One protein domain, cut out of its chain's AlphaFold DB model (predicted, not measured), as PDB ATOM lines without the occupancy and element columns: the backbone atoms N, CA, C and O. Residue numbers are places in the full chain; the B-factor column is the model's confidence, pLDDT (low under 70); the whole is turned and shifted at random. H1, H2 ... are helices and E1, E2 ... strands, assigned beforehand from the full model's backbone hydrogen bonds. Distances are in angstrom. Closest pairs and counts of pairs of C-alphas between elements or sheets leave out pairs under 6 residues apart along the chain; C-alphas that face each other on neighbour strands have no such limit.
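Overview. This is residues 3 to 134 of the 141 residues of the protein "Putative amidohydrolase" of Klebsiella michiganensis (UniProt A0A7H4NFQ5). A twisted slab of five strands is sandwiched between helices, with H1 over one face and the long H2 and small H3 over the other. The helices cover the E3 and E5 part of the slab, while the E1 and E2 hairpin makes its barer side. The 132 printed residues run E1 E2 E3 E4 H1 E5 H2 H3, and the sheet, in order E2 E1 E4 E3 E5, is antiparallel throughout. The class is mixed, helices and strands, with 65 residues, under half, in named elements. The whole is compact, with a radius of gyration of the C-alphas of 14.4 A and spans of 47 by 35 by 26 A.

Arrangement. E1, residues 14 to 20, and E2, residues 31 to 36, form a hairpin, with N 17 and O 33 2.9 A apart. E3, residues 44 to 47, and E4, residues 56 to 60, form another, with N 45 and O 59 at 2.8 A. E1 and E4 are antiparallel at 162 degrees, with N 18 and O 58 at 2.8 A. E5, residues 79 to 84, is an edge strand beside E3, with N 46 and O 81 at 2.8 A. E4, H1, residues 63 to 75, and E5 make a split strand-helix-strand unit, two strands running the same way with E3 between them, and its crossover is left-handed. H1 is on the sheet at a height of 6.9 A, over E3 and E5; its closest C-alphas to E3 are Met 66 and Ala 44, 5.1 A. H2, residues 105 to 122, is on the opposite face over E5, at a height of 8.6 A; the closest C-alphas are Val 122 and Gln 84, 6.6 A. H3, residues 128 to 133, is on the same face as H2, over E3. H2 touches H3 with residues 116 to 120 alone, the closest C-alphas being Arg 116 and Ile 129, 6.6 A, at a steep tilt of 46 degrees, opposite ways. Each O i to N i+4 pair is within hydrogen-bond range in H1 and H3, and 12 of 14 in H2.

Along the chain. E1 starts at C-alpha 14 (28.369, 15.862, 49.645) and is 20.0 A long. E2 measures 16.6 A, E5 17.7 A and H1 18.1 A. H2 measures 25.5 A from C-alpha 105 (47.860, 45.823, 54.027). H3 ends at C-alpha 133 (43.708, 29.292, 47.562).

Size, cuts and confidence. The C-alphas farthest apart, Val 3 and Pro 104, are 47.8 A apart. The printed part has no cut; its long link is E5 to H2, residues 85 to 104. The mean pLDDT of the printed part is 76.0, and residues 124 to 134 are among those under 70.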
ATOM      1  N   VAL A   3      14.875  13.697  43.884       79.88
ATOM      2  CA  VAL A   3      14.442  15.028  43.440       79.88
ATOM      3  C   VAL A   3      13.167  15.374  44.193       79.88
ATOM      4  O   VAL A   3      12.223  14.586  44.195       79.88
ATOM      5  N   ARG A   4      13.142  16.539  44.840       79.62
ATOM      6  CA  ARG A   4      11.982  17.058  45.571       79.62
ATOM      7  C   ARG A   4      11.772  18.510  45.168       79.62
ATOM      8  O   ARG A   4      12.735  19.268  45.144       79.62
ATOM      9  N   ASP A   5      10.550  18.864  44.781       80.19
ATOM     10  CA  ASP A   5      10.184  20.214  44.321       80.19
ATOM     11  C   ASP A   5      11.075  20.738  43.175       80.19
ATOM     12  O   ASP A   5      11.479  21.898  43.141       80.19
ATOM     13  N   GLY A   6      11.455  19.851  42.247       79.38
ATOM     14  CA  GLY A   6      12.354  20.181  41.132       79.38
ATOM     15  C   GLY A   6      13.814  20.430  41.538       79.38
ATOM     16  O   GLY A   6      14.632  20.772  40.686       79.38
ATOM     17  N   ARG A   7      14.164  20.235  42.815       76.00
ATOM     18  CA  ARG A   7      15.517  20.389  43.360       76.00
ATOM     19  C   ARG A   7      16.125  19.023  43.685       76.00
ATOM     20  O   ARG A   7      15.492  18.160  44.298       76.00
ATOM     21  N   VAL A   8      17.373  18.826  43.268       79.75
ATOM     22  CA  VAL A   8      18.148  17.621  43.591       79.75
ATOM     23  C   VAL A   8      18.533  17.662  45.069       79.75
ATOM     24  O   VAL A   8      19.147  18.621  45.526       79.75
ATOM     25  N   GLN A   9      18.185  16.613  45.811       81.62
ATOM     26  CA  GLN A   9      18.560  16.453  47.212       81.62
ATOM     27  C   GLN A   9      20.004  15.958  47.297       81.62
ATOM     28  O   GLN A   9      20.332  14.883  46.780       81.62
ATOM     29  N   ILE A  10      20.864  16.753  47.931       81.94
ATOM     30  CA  ILE A  10      22.288  16.448  48.088       81.94
ATOM     31  C   ILE A  10      22.450  15.462  49.252       81.94
ATOM     32  O   ILE A  10      22.073  15.813  50.373       81.94
ATOM     33  N   PRO A  11      23.018  14.264  49.023       80.62
ATOM     34  CA  PRO A  11      23.289  13.316  50.097       80.62
ATOM     35  C   PRO A  11      24.229  13.907  51.156       80.62
ATOM     36  O   PRO A  11      25.005  14.822  50.873       80.62
ATOM     37  N   ASP A  12      24.178  13.371  52.369       79.25
ATOM     38  CA  ASP A  12      25.094  13.783  53.435       79.25
ATOM     39  C   ASP A  12      26.549  13.461  53.078       79.25
ATOM     40  O   ASP A  12      26.827  12.507  52.351       79.25
ATOM     41  N   GLY A  13      27.476  14.308  53.531       77.69
ATOM     42  CA  GLY A  13      28.886  14.248  53.125       77.69
ATOM     43  C   GLY A  13      29.202  14.823  51.734       77.69
ATOM     44  O   GLY A  13      30.383  14.974  51.405       77.69
ATOM     45  N   PHE A  14      28.190  15.202  50.942       81.25
ATOM     46  CA  PHE A  14      28.369  15.862  49.645       81.25
ATOM     47  C   PHE A  14      28.039  17.358  49.701       81.25
ATOM     48  O   PHE A  14      27.165  17.816  50.436       81.25
ATOM     49  N   SER A  15      28.730  18.131  48.868       83.31
ATOM     50  CA  SER A  15      28.501  19.559  48.628       83.31
ATOM     51  C   SER A  15      28.418  19.838  47.130       83.31
ATOM     52  O   SER A  15      28.926  19.064  46.322       83.31
ATOM     53  N   LEU A  16      27.800  20.949  46.739       85.44
ATOM     54  CA  LEU A  16      27.819  21.419  45.358       85.44
ATOM     55  C   LEU A  16      28.974  22.390  45.147       85.44
ATOM     56  O   LEU A  16      29.246  23.246  45.990       85.44
ATOM     57  N   ILE A  17      29.597  22.291  43.978       83.38
ATOM     58  CA  ILE A  17      30.425  23.344  43.402       83.38
ATOM     59  C   ILE A  17      29.743  23.881  42.157       83.38
ATOM     60  O   ILE A  17      29.351  23.127  41.269       83.38
ATOM     61  N   TRP A  18      29.616  25.197  42.100       85.19
ATOM     62  CA  TRP A  18      29.109  25.938  40.961       85.19
ATOM     63  C   TRP A  18      30.222  26.830  40.424       85.19
ATOM     64  O   TRP A  18      30.822  27.606  41.171       85.19
ATOM     65  N   VAL A  19      30.518  26.710  39.131       81.81
ATOM     66  CA  VAL A  19      31.582  27.467  38.468       81.81
ATOM     67  C   VAL A  19      31.004  28.207  37.277       81.81
ATOM     68  O   VAL A  19      30.406  27.602  36.388       81.81
ATOM     69  N   LYS A  20      31.225  29.522  37.223       81.12
ATOM     70  CA  LYS A  20      30.821  30.359  36.093       81.12
ATOM     71  C   LYS A  20      31.995  31.158  35.553       81.12
ATOM     72  O   LYS A  20      32.697  31.858  36.286       81.12
ATOM     73  N   HIS A  21      32.165  31.096  34.237       77.31
ATOM     74  CA  HIS A  21      33.116  31.941  33.533       77.31
ATOM     75  C   HIS A  21      32.685  33.413  33.615       77.31
ATOM     76  O   HIS A  21      31.546  33.751  33.286       77.31
ATOM     77  N   ARG A  22      33.593  34.297  34.043       74.06
ATOM     78  CA  ARG A  22      33.290  35.722  34.303       74.06
ATOM     79  C   ARG A  22      33.940  36.721  33.341       74.06
ATOM     80  O   ARG A  22      33.673  37.908  33.456       74.06
ATOM     81  N   HIS A  23      34.759  36.271  32.385       70.31
ATOM     82  CA  HIS A  23      35.527  37.166  31.490       70.31
ATOM     83  C   HIS A  23      34.900  37.398  30.113       70.31
ATOM     84  O   HIS A  23      35.555  37.945  29.235       70.31
ATOM     85  N   GLY A  24      33.683  36.908  29.864       64.69
ATOM     86  CA  GLY A  24      32.976  37.112  28.587       64.69
ATOM     87  C   GLY A  24      33.593  36.449  27.341       64.69
ATOM     88  O   GLY A  24      32.984  36.488  26.283       64.69
ATOM     89  N   ARG A  25      34.769  35.809  27.450       64.25
ATOM     90  CA  ARG A  25      35.464  35.117  26.339       64.25
ATOM     91  C   ARG A  25      34.820  33.800  25.890       64.25
ATOM     92  O   ARG A  25      35.059  33.358  24.775       64.25
ATOM     93  N   HIS A  26      34.020  33.180  26.751       64.50
ATOM     94  CA  HIS A  26      33.289  31.943  26.480       64.50
ATOM     95  C   HIS A  26      31.852  32.088  26.979       64.50
ATOM     96  O   HIS A  26      31.593  32.917  27.860       64.50
ATOM     97  N   GLN A  27      30.935  31.266  26.449       63.78
ATOM     98  CA  GLN A  27      29.574  31.161  26.981       63.78
ATOM     99  C   GLN A  27      29.637  30.967  28.497       63.78
ATOM    100  O   GLN A  27      30.261  30.034  28.998       63.78
ATOM    101  N   ALA A  28      28.995  31.869  29.239       67.31
ATOM    102  CA  ALA A  28      29.002  31.875  30.697       67.31
ATOM    103  C   ALA A  28      28.018  30.847  31.288       67.31
ATOM    104  O   ALA A  28      27.389  31.116  32.315       67.31
ATOM    105  N   THR A  29      27.859  29.699  30.619       76.69
ATOM    106  CA  THR A  29      27.002  28.601  31.060       76.69
ATOM    107  C   THR A  29      27.601  28.021  32.338       76.69
ATOM    108  O   THR A  29      28.727  27.513  32.302       76.69
ATOM    109  N   PRO A  30      26.904  28.126  33.478       76.19
ATOM    110  CA  PRO A  30      27.432  27.626  34.731       76.19
ATOM    111  C   PRO A  30      27.551  26.102  34.713       76.19
ATOM    112  O   PRO A  30      26.673  25.410  34.202       76.19
ATOM    113  N   GLN A  31      28.629  25.594  35.300       81.75
ATOM    114  CA  GLN A  31      28.864  24.169  35.512       81.75
ATOM    115  C   GLN A  31      28.613  23.835  36.982       81.75
ATOM    116  O   GLN A  31      29.054  24.579  37.860       81.75
ATOM    117  N   ILE A  32      27.914  22.730  37.246       83.31
ATOM    118  CA  ILE A  32      27.617  22.246  38.601       83.31
ATOM    119  C   ILE A  32      28.171  20.836  38.754       83.31
ATOM    120  O   ILE A  32      27.931  19.988  37.898       83.31
ATOM    121  N   ALA A  33      28.879  20.583  39.851       83.19
ATOM    122  CA  ALA A  33      29.360  19.254  40.207       83.19
ATOM    123  C   ALA A  33      29.155  18.967  41.700       83.19
ATOM    124  O   ALA A  33      28.952  19.879  42.504       83.19
ATOM    125  N   LEU A  34      29.211  17.684  42.057       82.25
ATOM    126  CA  LEU A  34      29.205  17.218  43.440       82.25
ATOM    127  C   LEU A  34      30.640  17.040  43.926       82.25
ATOM    128  O   LEU A  34      31.478  16.480  43.221       82.25
ATOM    129  N   LEU A  35      30.903  17.501  45.140       80.31
ATOM    130  CA  LEU A  35      32.161  17.332  45.847       80.31
ATOM    131  C   LEU A  35      31.931  16.515  47.112       80.31
ATOM    132  O   LEU A  35      31.012  16.798  47.876       80.31
ATOM    133  N   GLU A  36      32.810  15.551  47.348       77.75
ATOM    134  CA  GLU A  36      32.879  14.746  48.569       77.75
ATOM    135  C   GLU A  36      34.176  15.076  49.327       77.75
ATOM    136  O   GLU A  36      35.148  15.551  48.733       77.75
ATOM    137  N   GLY A  37      34.205  14.858  50.645       70.56
ATOM    138  CA  GLY A  37      35.418  15.023  51.461       70.56
ATOM    139  C   GLY A  37      35.669  16.444  51.984       70.56
ATOM    140  O   GLY A  37      36.721  16.711  52.559       70.56
ATOM    141  N   TRP A  38      34.699  17.350  51.833       66.56
ATOM    142  CA  TRP A  38      34.764  18.735  52.329       66.56
ATOM    143  C   TRP A  38      34.088  18.938  53.697       66.56
ATOM    144  O   TRP A  38      33.982  20.066  54.179       66.56
ATOM    145  N   GLY A  39      33.681  17.845  54.348       70.44
ATOM    146  CA  GLY A  39      32.951  17.869  55.616       70.44
ATOM    147  C   GLY A  39      31.518  18.385  55.467       70.44
ATOM    148  O   GLY A  39      30.970  18.436  54.366       70.44
ATOM    149  N   GLU A  40      30.909  18.769  56.590       74.12
ATOM    150  CA  GLU A  40      29.560  19.342  56.599       74.12
ATOM    151  C   GLU A  40      29.622  20.846  56.341       74.12
ATOM    152  O   GLU A  40      30.222  21.603  57.111       74.12
ATOM    153  N   LEU A  41      28.983  21.278  55.253       73.75
ATOM    154  CA  LEU A  41      28.944  22.668  54.821       73.75
ATOM    155  C   LEU A  41      27.556  23.253  55.118       73.75
ATOM    156  O   LEU A  41      26.551  22.880  54.517       73.75
ATOM    157  N   ARG A  42      27.511  24.155  56.100       77.06
ATOM    158  CA  ARG A  42      26.318  24.782  56.687       77.06
ATOM    159  C   ARG A  42      26.136  26.212  56.166       77.06
ATOM    160  O   ARG A  42      26.041  27.145  56.960       77.06
ATOM    161  N   GLY A  43      26.138  26.393  54.847       80.00
ATOM    162  CA  GLY A  43      26.009  27.701  54.193       80.00
ATOM    163  C   GLY A  43      26.557  27.690  52.767       80.00
ATOM    164  O   GLY A  43      26.464  26.669  52.078       80.00
ATOM    165  N   ALA A  44      27.147  28.806  52.337       77.75
ATOM    166  CA  ALA A  44      27.875  28.884  51.078       77.75
ATOM    167  C   ALA A  44      29.134  29.762  51.148       77.75
ATOM    168  O   ALA A  44      29.238  30.716  51.920       77.75
ATOM    169  N   ILE A  45      30.105  29.429  50.298       78.69
ATOM    170  CA  ILE A  45      31.383  30.122  50.140       78.69
ATOM    171  C   ILE A  45      31.530  30.494  48.672       78.69
ATOM    172  O   ILE A  45      31.591  29.612  47.822       78.69
ATOM    173  N   ALA A  46      31.623  31.784  48.368       77.00
ATOM    174  CA  ALA A  46      31.886  32.273  47.023       77.00
ATOM    175  C   ALA A  46      33.281  32.898  46.956       77.00
ATOM    176  O   ALA A  46      33.654  33.717  47.798       77.00
ATOM    177  N   THR A  47      34.050  32.542  45.933       75.44
ATOM    178  CA  THR A  47      35.382  33.092  45.700       75.44
ATOM    179  C   THR A  47      35.636  33.378  44.229       75.44
ATOM    180  O   THR A  47      35.112  32.735  43.317       75.44
ATOM    181  N   ALA A  48      36.479  34.376  44.022       63.66
ATOM    182  CA  ALA A  48      37.022  34.803  42.751       63.66
ATOM    183  C   ALA A  48      38.565  34.833  42.826       63.66
ATOM    184  O   ALA A  48      39.197  35.754  42.310       63.66
ATOM    185  N   THR A  49      39.169  33.860  43.518       58.38
ATOM    186  CA  THR A  49      40.612  33.802  43.790       58.38
ATOM    187  C   THR A  49      41.461  33.511  42.540       58.38
ATOM    188  O   THR A  49      41.011  32.834  41.610       58.38
ATOM    189  N   PRO A  50      42.716  34.002  42.498       49.66
ATOM    190  CA  PRO A  50      43.599  33.894  41.344       49.66
ATOM    191  C   PRO A  50      44.228  32.503  41.250       49.66
ATOM    192  O   PRO A  50      45.362  32.279  41.657       49.66
ATOM    193  N   THR A  51      43.513  31.560  40.648       49.44
ATOM    194  CA  THR A  51      44.169  30.478  39.905       49.44
ATOM    195  C   THR A  51      43.649  30.510  38.476       49.44
ATOM    196  O   THR A  51      42.484  30.800  38.233       49.44
ATOM    197  N   ILE A  52      44.556  30.359  37.513       48.00
ATOM    198  CA  ILE A  52      44.290  30.541  36.084       48.00
ATOM    199  C   ILE A  52      43.314  29.440  35.637       48.00
ATOM    200  O   ILE A  52      43.707  28.273  35.718       48.00
ATOM    201  N   PRO A  53      42.089  29.744  35.157       51.91
ATOM    202  CA  PRO A  53      41.419  31.043  34.978       51.91
ATOM    203  C   PRO A  53      40.524  31.477  36.163       51.91
ATOM    204  O   PRO A  53      39.837  30.658  36.773       51.91
ATOM    205  N   THR A  54      40.474  32.792  36.435       65.19
ATOM    206  CA  THR A  54      39.682  33.433  37.507       65.19
ATOM    207  C   THR A  54      38.179  33.343  37.236       65.19
ATOM    208  O   THR A  54      37.552  34.308  36.806       65.19
ATOM    209  N   ASN A  55      37.592  32.170  37.455       72.19
ATOM    210  CA  ASN A  55      36.151  31.952  37.411       72.19
ATOM    211  C   ASN A  55      35.500  32.340  38.744       72.19
ATOM    212  O   ASN A  55      36.158  32.409  39.780       72.19
ATOM    213  N   LEU A  56      34.194  32.600  38.712       79.94
ATOM    214  CA  LEU A  56      33.393  32.682  39.928       79.94
ATOM    215  C   LEU A  56      33.108  31.254  40.393       79.94
ATOM    216  O   LEU A  56      32.489  30.489  39.652       79.94
ATOM    217  N   VAL A  57      33.575  30.908  41.588       82.62
ATOM    218  CA  VAL A  57      33.381  29.591  42.199       82.62
ATOM    219  C   VAL A  57      32.533  29.759  43.446       82.62
ATOM    220  O   VAL A  57      32.829  30.608  44.283       82.62
ATOM    221  N   VAL A  58      31.488  28.952  43.573       84.31
ATOM    222  CA  VAL A  58      30.592  28.951  44.728       84.31
ATOM    223  C   VAL A  58      30.451  27.521  45.229       84.31
ATOM    224  O   VAL A  58      30.127  26.626  44.455       84.31
ATOM    225  N   LEU A  59      30.702  27.311  46.514       84.94
ATOM    226  CA  LEU A  59      30.514  26.047  47.214       84.94
ATOM    227  C   LEU A  59      29.328  26.174  48.160       84.94
ATOM    228  O   LEU A  59      29.227  27.181  48.853       84.94
ATOM    229  N   GLY A  60      28.460  25.171  48.226       84.88
ATOM    230  CA  GLY A  60      27.311  25.197  49.129       84.88
ATOM    231  C   GLY A  60      26.509  23.901  49.122       84.88
ATOM    232  O   GLY A  60      26.684  23.062  48.239       84.88
ATOM    233  N   ARG A  61      25.615  23.738  50.101       83.81
ATOM    234  CA  ARG A  61      24.570  22.692  50.074       83.81
ATOM    235  C   ARG A  61      23.177  23.246  49.763       83.81
ATOM    236  O   ARG A  61      22.278  22.483  49.434       83.81
ATOM    237  N   ASP A  62      22.998  24.560  49.833       84.62
ATOM    238  CA  ASP A  62      21.721  25.212  49.569       84.62
ATOM    239  C   ASP A  62      21.858  26.232  48.435       84.62
ATOM    240  O   ASP A  62      22.784  27.045  48.416       84.62
ATOM    241  N   ALA A  63      20.948  26.173  47.463       84.62
ATOM    242  CA  ALA A  63      21.015  27.017  46.275       84.62
ATOM    243  C   ALA A  63      20.765  28.501  46.589       84.62
ATOM    244  O   ALA A  63      21.346  29.366  45.927       84.62
ATOM    245  N   ASP A  64      19.933  28.795  47.588       87.06
ATOM    246  CA  ASP A  64      19.557  30.156  47.959       87.06
ATOM    247  C   ASP A  64      20.724  30.830  48.714       87.06
ATOM    248  O   ASP A  64      21.087  31.973  48.417       87.06
ATOM    249  N   GLU A  65      21.422  30.086  49.579       85.38
ATOM    250  CA  GLU A  65      22.708  30.492  50.175       85.38
ATOM    251  C   GLU A  65      23.782  30.745  49.110       85.38
ATOM    252  O   GLU A  65      24.428  31.796  49.081       85.38
ATOM    253  N   MET A  66      23.952  29.799  48.183       85.12
ATOM    254  CA  MET A  66      24.928  29.929  47.099       85.12
ATOM    255  C   MET A  66      24.664  31.176  46.249       85.12
ATOM    256  O   MET A  66      25.602  31.909  45.922       85.12
ATOM    257  N   ALA A  67      23.400  31.458  45.929       86.69
ATOM    258  CA  ALA A  67      23.014  32.658  45.201       86.69
ATOM    259  C   ALA A  67      23.325  33.938  45.993       86.69
ATOM    260  O   ALA A  67      23.845  34.900  45.422       86.69
ATOM    261  N   LEU A  68      23.068  33.952  47.305       87.06
ATOM    262  CA  LEU A  68      23.354  35.101  48.166       87.06
ATOM    263  C   LEU A  68      24.856  35.424  48.203       87.06
ATOM    264  O   LEU A  68      25.247  36.575  47.977       87.06
ATOM    265  N   ALA A  69      25.700  34.412  48.421       85.94
ATOM    266  CA  ALA A  69      27.154  34.568  48.420       85.94
ATOM    267  C   ALA A  69      27.681  35.023  47.045       85.94
ATOM    268  O   ALA A  69      28.501  35.942  46.963       85.94
ATOM    269  N   ALA A  70      27.174  34.432  45.957       85.75
ATOM    270  CA  ALA A  70      27.552  34.788  44.591       85.75
ATOM    271  C   ALA A  70      27.201  36.242  44.251       85.75
ATOM    272  O   ALA A  70      28.049  36.991  43.763       85.75
ATOM    273  N   ASN A  71      25.966  36.662  44.541       86.81
ATOM    274  CA  ASN A  71      25.489  38.014  44.260       86.81
ATOM    275  C   ASN A  71      26.277  39.060  45.048       86.81
ATOM    276  O   ASN A  71      26.634  40.106  44.504       86.81
ATOM    277  N   ARG A  72      26.617  38.760  46.308       84.88
ATOM    278  CA  ARG A  72      27.455  39.638  47.129       84.88
ATOM    279  C   ARG A  72      28.853  39.809  46.542       84.88
ATOM    280  O   ARG A  72      29.357  40.927  46.492       84.88
ATOM    281  N   LEU A  73      29.450  38.716  46.073       84.44
ATOM    282  CA  LEU A  73      30.776  38.726  45.464       84.44
ATOM    283  C   LEU A  73      30.806  39.456  44.109       84.44
ATOM    284  O   LEU A  73      31.777  40.141  43.787       84.44
ATOM    285  N   ILE A  74      29.737  39.335  43.317       83.19
ATOM    286  CA  ILE A  74      29.571  40.103  42.075       83.19
ATOM    287  C   ILE A  74      29.470  41.598  42.398       83.19
ATOM    288  O   ILE A  74      30.172  42.400  41.784       83.19
ATOM    289  N   ALA A  75      28.663  41.970  43.396       83.44
ATOM    290  CA  ALA A  75      28.508  43.359  43.824       83.44
ATOM    291  C   ALA A  75      29.809  43.974  44.374       83.44
ATOM    292  O   ALA A  75      30.013  45.177  44.239       83.44
ATOM    293  N   SER A  76      30.707  43.170  44.959       80.44
ATOM    294  CA  SER A  76      32.011  43.637  45.457       80.44
ATOM    295  C   SER A  76      33.102  43.737  44.383       80.44
ATOM    296  O   SER A  76      34.228  44.118  44.701       80.44
ATOM    297  N   GLY A  77      32.814  43.366  43.130       75.56
ATOM    298  CA  GLY A  77      33.809  43.336  42.051       75.56
ATOM    299  C   GLY A  77      34.827  42.190  42.163       75.56
ATOM    300  O   GLY A  77      35.849  42.201  41.476       75.56
ATOM    301  N   GLY A  78      34.558  41.186  43.006       79.56
ATOM    302  CA  GLY A  78      35.453  40.058  43.281       79.56
ATOM    303  C   GLY A  78      35.998  40.027  44.715       79.56
ATOM    304  O   GLY A  78      35.599  40.821  45.571       79.56
ATOM    305  N   GLY A  79      36.890  39.066  44.976       81.81
ATOM    306  CA  GLY A  79      37.367  38.714  46.317       81.81
ATOM    307  C   GLY A  79      36.707  37.446  46.868       81.81
ATOM    308  O   GLY A  79      36.662  36.426  46.171       81.81
ATOM    309  N   MET A  80      36.205  37.495  48.105       84.50
ATOM    310  CA  MET A  80      35.568  36.357  48.778       84.50
ATOM    311  C   MET A  80      34.364  36.775  49.621       84.50
ATOM    312  O   MET A  80      34.433  37.746  50.375       84.50
ATOM    313  N   ALA A  81      33.288  35.996  49.540       86.38
ATOM    314  CA  ALA A  81      32.058  36.186  50.299       86.38
ATOM    315  C   ALA A  81      31.605  34.868  50.941       86.38
ATOM    316  O   ALA A  81      31.804  33.789  50.385       86.38
ATOM    317  N   LEU A  82      30.966  34.970  52.103       85.88
ATOM    318  CA  LEU A  82      30.379  33.849  52.832       85.88
ATOM    319  C   LEU A  82      28.891  34.133  53.077       85.88
ATOM    320  O   LEU A  82      28.500  35.290  53.261       85.88
ATOM    321  N   SER A  83      28.069  33.091  53.119       86.25
ATOM    322  CA  SER A  83      26.680  33.178  53.572       86.25
ATOM    323  C   SER A  83      26.308  31.996  54.460       86.25
ATOM    324  O   SER A  83      26.851  30.897  54.312       86.25
ATOM    325  N   GLN A  84      25.415  32.244  55.414       84.94
ATOM    326  CA  GLN A  84      24.888  31.235  56.323       84.94
ATOM    327  C   GLN A  84      23.549  31.699  56.909       84.94
ATOM    328  O   GLN A  84      23.407  32.856  57.311       84.94
ATOM    329  N   GLN A  85      22.579  30.785  57.001       83.81
ATOM    330  CA  GLN A  85      21.244  31.018  57.573       83.81
ATOM    331  C   GLN A  85      20.501  32.223  56.954       83.81
ATOM    332  O   GLN A  85      19.900  33.037  57.657       83.81
ATOM    333  N   GLY A  86      20.573  32.367  55.634       81.69
ATOM    334  CA  GLY A  86      19.949  33.429  54.850       81.69
ATOM    335  C   GLY A  86      20.630  34.789  54.997       81.69
ATOM    336  O   GLY A  86      20.081  35.797  54.555       81.69
ATOM    337  N   LYS A  87      21.807  34.854  55.634       81.06
ATOM    338  CA  LYS A  87      22.539  36.100  55.882       81.06
ATOM    339  C   LYS A  87      23.888  36.083  55.185       81.06
ATOM    340  O   LYS A  87      24.632  35.107  55.243       81.06
ATOM    341  N   SER A  88      24.236  37.208  54.566       77.44
ATOM    342  CA  SER A  88      25.591  37.437  54.074       77.44
ATOM    343  C   SER A  88      26.511  37.760  55.249       77.44
ATOM    344  O   SER A  88      26.265  38.719  55.984       77.44
ATOM    345  N   LEU A  89      27.584  36.994  55.393       81.81
ATOM    346  CA  LEU A  89      28.669  37.267  56.329       81.81
ATOM    347  C   LEU A  89      29.642  38.312  55.728       81.81
ATOM    348  O   LEU A  89      29.551  38.634  54.535       81.81
ATOM    349  N   PRO A  90      30.564  38.881  56.533       78.38
ATOM    350  CA  PRO A  90      31.602  39.795  56.060       78.38
ATOM    351  C   PRO A  90      32.280  39.333  54.764       78.38
ATOM    352  O   PRO A  90      32.641  38.171  54.607       78.38
ATOM    353  N   THR A  91      32.432  40.265  53.827       80.81
ATOM    354  CA  THR A  91      33.035  40.047  52.504       80.81
ATOM    355  C   THR A  91      34.426  40.666  52.488       80.81
ATOM    356  O   THR A  91      34.593  41.796  52.943       80.81
ATOM    357  N   VAL A  92      35.405  39.967  51.923       84.44
ATOM    358  CA  VAL A  92      36.711  40.548  51.593       84.44
ATOM    359  C   VAL A  92      36.653  40.981  50.137       84.44
ATOM    360  O   VAL A  92      36.686  40.140  49.239       84.44
ATOM    361  N   ALA A  93      36.509  42.283  49.902       82.50
ATOM    362  CA  ALA A  93      36.416  42.836  48.557       82.50
ATOM    363  C   ALA A  93      37.808  42.985  47.928       82.50
ATOM    364  O   ALA A  93      38.737  43.500  48.549       82.50
ATOM    365  N   MET A  94      37.939  42.561  46.673       80.00
ATOM    366  CA  MET A  94      39.161  42.735  45.882       80.00
ATOM    367  C   MET A  94      38.789  43.328  44.517       80.00
ATOM    368  O   MET A  94      38.833  42.623  43.510       80.00
ATOM    369  N   PRO A  95      38.351  44.598  44.466       73.69
ATOM    370  CA  PRO A  95      37.710  45.179  43.283       73.69
ATOM    371  C   PRO A  95      38.649  45.307  42.077       73.69
ATOM    372  O   PRO A  95      38.203  45.307  40.930       73.69
ATOM    373  N   ILE A  96      39.963  45.375  42.298       73.12
ATOM    374  CA  ILE A  96      40.940  45.484  41.215       73.12
ATOM    375  C   ILE A  96      41.177  44.080  40.654       73.12
ATOM    376  O   ILE A  96      41.879  43.254  41.244       73.12
ATOM    377  N   ALA A  97      40.538  43.800  39.516       65.31
ATOM    378  CA  ALA A  97      40.577  42.525  38.792       65.31
ATOM    379  C   ALA A  97      40.116  41.286  39.595       65.31
ATOM    380  O   ALA A  97      40.270  40.154  39.128       65.31
ATOM    381  N   GLY A  98      39.500  41.448  40.769       62.28
ATOM    382  CA  GLY A  98      39.229  40.336  41.687       62.28
ATOM    383  C   GLY A  98      40.442  39.907  42.518       62.28
ATOM    384  O   GLY A  98      40.385  38.852  43.136       62.28
ATOM    385  N   MET A  99      41.545  40.668  42.484       64.12
ATOM    386  CA  MET A  99      42.866  40.243  42.974       64.12
ATOM    387  C   MET A  99      43.563  41.246  43.888       64.12
ATOM    388  O   MET A  99      44.469  40.853  44.616       64.12
ATOM    389  N   LEU A 100      43.200  42.526  43.842       69.12
ATOM    390  CA  LEU A 100      43.817  43.553  44.677       69.12
ATOM    391  C   LEU A 100      42.738  44.417  45.331       69.12
ATOM    392  O   LEU A 100      41.647  44.614  44.790       69.12
ATOM    393  N   SER A 101      43.070  44.910  46.517       79.94
ATOM    394  CA  SER A 101      42.305  45.902  47.259       79.94
ATOM    395  C   SER A 101      43.155  47.165  47.380       79.94
ATOM    396  O   SER A 101      44.380  47.088  47.439       79.94
ATOM    397  N   ASP A 102      42.494  48.314  47.389       83.00
ATOM    398  CA  ASP A 102      43.052  49.636  47.682       83.00
ATOM    399  C   ASP A 102      43.257  49.877  49.190       83.00
ATOM    400  O   ASP A 102      43.821  50.894  49.592       83.00
ATOM    401  N   LEU A 103      42.830  48.933  50.035       84.44
ATOM    402  CA  LEU A 103      43.000  49.008  51.479       84.44
ATOM    403  C   LEU A 103      44.470  48.841  51.903       84.44
ATOM    404  O   LEU A 103      45.201  48.024  51.329       84.44
ATOM    405  N   PRO A 104      44.899  49.515  52.987       89.12
ATOM    406  CA  PRO A 104      46.194  49.260  53.604       89.12
ATOM    407  C   PRO A 104      46.367  47.782  53.981       89.12
ATOM    408  O   PRO A 104      45.452  47.153  54.517       89.12
ATOM    409  N   ALA A 105      47.570  47.238  53.778       84.00
ATOM    410  CA  ALA A 105      47.860  45.823  54.027       84.00
ATOM    411  C   ALA A 105      47.438  45.309  55.426       84.00
ATOM    412  O   ALA A 105      46.885  44.209  55.496       84.00
ATOM    413  N   PRO A 106      47.619  46.060  56.538       87.81
ATOM    414  CA  PRO A 106      47.162  45.610  57.856       87.81
ATOM    415  C   PRO A 106      45.641  45.432  57.946       87.81
ATOM    416  O   PRO A 106      45.167  44.493  58.590       87.81
ATOM    417  N   GLU A 107      44.892  46.308  57.278       85.25
ATOM    418  CA  GLU A 107      43.431  46.301  57.261       85.25
ATOM    419  C   GLU A 107      42.905  45.151  56.398       85.25
ATOM    420  O   GLU A 107      42.066  44.371  56.850       85.25
ATOM    421  N   LEU A 108      43.491  44.943  55.216       84.25
ATOM    422  CA  LEU A 108      43.176  43.789  54.376       84.25
ATOM    423  C   LEU A 108      43.467  42.470  55.111       84.25
ATOM    424  O   LEU A 108      42.622  41.577  55.166       84.25
ATOM    425  N   ALA A 109      44.630  42.357  55.758       83.88
ATOM    426  CA  ALA A 109      44.998  41.170  56.524       83.88
ATOM    427  C   ALA A 109      44.035  40.900  57.695       83.88
ATOM    428  O   ALA A 109      43.756  39.742  58.012       83.88
ATOM    429  N   ARG A 110      43.507  41.951  58.336       86.44
ATOM    430  CA  ARG A 110      42.481  41.834  59.382       86.44
ATOM    431  C   ARG A 110      41.182  41.256  58.823       86.44
ATOM    432  O   ARG A 110      40.653  40.318  59.415       86.44
ATOM    433  N   GLN A 111      40.724  41.745  57.671       84.81
ATOM    434  CA  GLN A 111      39.519  41.233  57.010       84.81
ATOM    435  C   GLN A 111      39.678  39.770  56.572       84.81
ATOM    436  O   GLN A 111      38.786  38.960  56.809       84.81
ATOM    437  N   PHE A 112      40.837  39.390  56.023       82.50
ATOM    438  CA  PHE A 112      41.137  37.992  55.682       82.50
ATOM    439  C   PHE A 112      41.144  37.069  56.907       82.50
ATOM    440  O   PHE A 112      40.639  35.949  56.828       82.50
ATOM    441  N   ARG A 113      41.701  37.513  58.044       84.31
ATOM    442  CA  ARG A 113      41.662  36.737  59.296       84.31
ATOM    443  C   ARG A 113      40.230  36.547  59.784       84.31
ATOM    444  O   ARG A 113      39.845  35.418  60.057       84.31
ATOM    445  N   GLN A 114      39.438  37.617  59.804       85.31
ATOM    446  CA  GLN A 114      38.033  37.549  60.198       85.31
ATOM    447  C   GLN A 114      37.232  36.603  59.292       85.31
ATOM    448  O   GLN A 114      36.483  35.765  59.783       85.31
ATOM    449  N   LEU A 115      37.427  36.692  57.973       83.44
ATOM    450  CA  LEU A 115      36.783  35.804  57.006       83.44
ATOM    451  C   LEU A 115      37.178  34.338  57.229       83.44
ATOM    452  O   LEU A 115      36.330  33.451  57.187       83.44
ATOM    453  N   ARG A 116      38.466  34.076  57.479       81.12
ATOM    454  CA  ARG A 116      38.969  32.734  57.787       81.12
ATOM    455  C   ARG A 116      38.300  32.164  59.031       81.12
ATOM    456  O   ARG A 116      37.885  31.009  59.000       81.12
ATOM    457  N   ASP A 117      38.201  32.951  60.090       83.44
ATOM    458  CA  ASP A 117      37.644  32.486  61.357       83.44
ATOM    459  C   ASP A 117      36.141  32.183  61.202       83.44
ATOM    460  O   ASP A 117      35.697  31.101  61.572       83.44
ATOM    461  N   LEU A 118      35.393  33.039  60.493       82.31
ATOM    462  CA  LEU A 118      33.986  32.792  60.151       82.31
ATOM    463  C   LEU A 118      33.786  31.596  59.210       82.31
ATOM    464  O   LEU A 118      32.792  30.885  59.302       82.31
ATOM    465  N   SER A 119      34.727  31.326  58.301       77.38
ATOM    466  CA  SER A 119      34.607  30.179  57.390       77.38
ATOM    467  C   SER A 119      34.605  28.832  58.113       77.38
ATOM    468  O   SER A 119      34.034  27.874  57.595       77.38
ATOM    469  N   ALA A 120      35.194  28.765  59.314       75.88
ATOM    470  CA  ALA A 120      35.147  27.578  60.163       75.88
ATOM    471  C   ALA A 120      33.749  27.332  60.761       75.88
ATOM    472  O   ALA A 120      33.425  26.201  61.116       75.88
ATOM    473  N   GLU A 121      32.906  28.364  60.843       76.38
ATOM    474  CA  GLU A 121      31.499  28.246  61.250       76.38
ATOM    475  C   GLU A 121      30.606  27.783  60.082       76.38
ATOM    476  O   GLU A 121      29.571  27.144  60.290       76.38
ATOM    477  N   VAL A 122      31.029  28.069  58.843       75.31
ATOM    478  CA  VAL A 122      30.315  27.710  57.607       75.31
ATOM    479  C   VAL A 122      30.659  26.298  57.126       75.31
ATOM    480  O   VAL A 122      29.778  25.615  56.614       75.31
ATOM    481  N   ALA A 123      31.896  25.820  57.294       71.88
ATOM    482  CA  ALA A 123      32.257  24.439  56.966       71.88
ATOM    483  C   ALA A 123      33.119  23.796  58.056       71.88
ATOM    484  O   ALA A 123      34.116  24.367  58.495       71.88
ATOM    485  N   THR A 124      32.762  22.570  58.445       62.94
ATOM    486  CA  THR A 124      33.472  21.804  59.484       62.94
ATOM    487  C   THR A 124      34.674  21.015  58.954       62.94
ATOM    488  O   THR A 124      35.512  20.574  59.741       62.94
ATOM    489  N   GLY A 125      34.784  20.833  57.632       56.16
ATOM    490  CA  GLY A 125      35.929  20.190  56.984       56.16
ATOM    491  C   GLY A 125      37.196  21.049  57.006       56.16
ATOM    492  O   GLY A 125      37.166  22.250  57.267       56.16
ATOM    493  N   SER A 126      38.349  20.435  56.729       47.59
ATOM    494  CA  SER A 126      39.666  21.079  56.796       47.59
ATOM    495  C   SER A 126      39.739  22.383  55.984       47.59
ATOM    496  O   SER A 126      39.893  22.351  54.769       47.59
ATOM    497  N   ARG A 127      39.672  23.528  56.683       51.94
ATOM    498  CA  ARG A 127      39.976  24.904  56.229       51.94
ATOM    499  C   ARG A 127      39.601  25.174  54.754       51.94
ATOM    500  O   ARG A 127      40.502  25.285  53.916       51.94
ATOM    501  N   PRO A 128      38.311  25.360  54.427       53.22
ATOM    502  CA  PRO A 128      37.840  25.502  53.042       53.22
ATOM    503  C   PRO A 128      38.500  26.666  52.279       53.22
ATOM    504  O   PRO A 128      38.831  26.531  51.102       53.22
ATOM    505  N   ILE A 129      38.783  27.787  52.958       52.38
ATOM    506  CA  ILE A 129      39.467  28.949  52.358       52.38
ATOM    507  C   ILE A 129      40.933  28.642  52.005       52.38
ATOM    508  O   ILE A 129      41.446  29.152  51.010       52.38
ATOM    509  N   ALA A 130      41.616  27.787  52.773       47.91
ATOM    510  CA  ALA A 130      43.004  27.420  52.485       47.91
ATOM    511  C   ALA A 130      43.111  26.519  51.241       47.91
ATOM    512  O   ALA A 130      44.048  26.663  50.458       47.91
ATOM    513  N   TYR A 131      42.131  25.632  51.031       48.88
ATOM    514  CA  TYR A 131      42.093  24.720  49.883       48.88
ATOM    515  C   TYR A 131      41.697  25.409  48.569       48.88
ATOM    516  O   TYR A 131      42.254  25.084  47.524       48.88
ATOM    517  N   LEU A 132      40.800  26.400  48.608       52.44
ATOM    518  CA  LEU A 132      40.448  27.211  47.430       52.44
ATOM    519  C   LEU A 132      41.579  28.158  46.977       52.44
ATOM    520  O   LEU A 132      41.564  28.634  45.842       52.44
ATOM    521  N   GLY A 133      42.545  28.448  47.857       43.09
ATOM    522  CA  GLY A 133      43.708  29.292  47.562       43.09
ATOM    523  C   GLY A 133      44.948  28.534  47.071       43.09
ATOM    524  O   GLY A 133      45.740  29.103  46.324       43.09
ATOM    525  N   TYR A 134      45.125  27.261  47.446       35.69
ATOM    526  CA  TYR A 134      46.302  26.464  47.085       35.69
ATOM    527  C   TYR A 134      45.916  25.181  46.345       35.69
ATOM    528  O   TYR A 134      45.458  24.198  46.927       35.69
TER     529      TYR A 134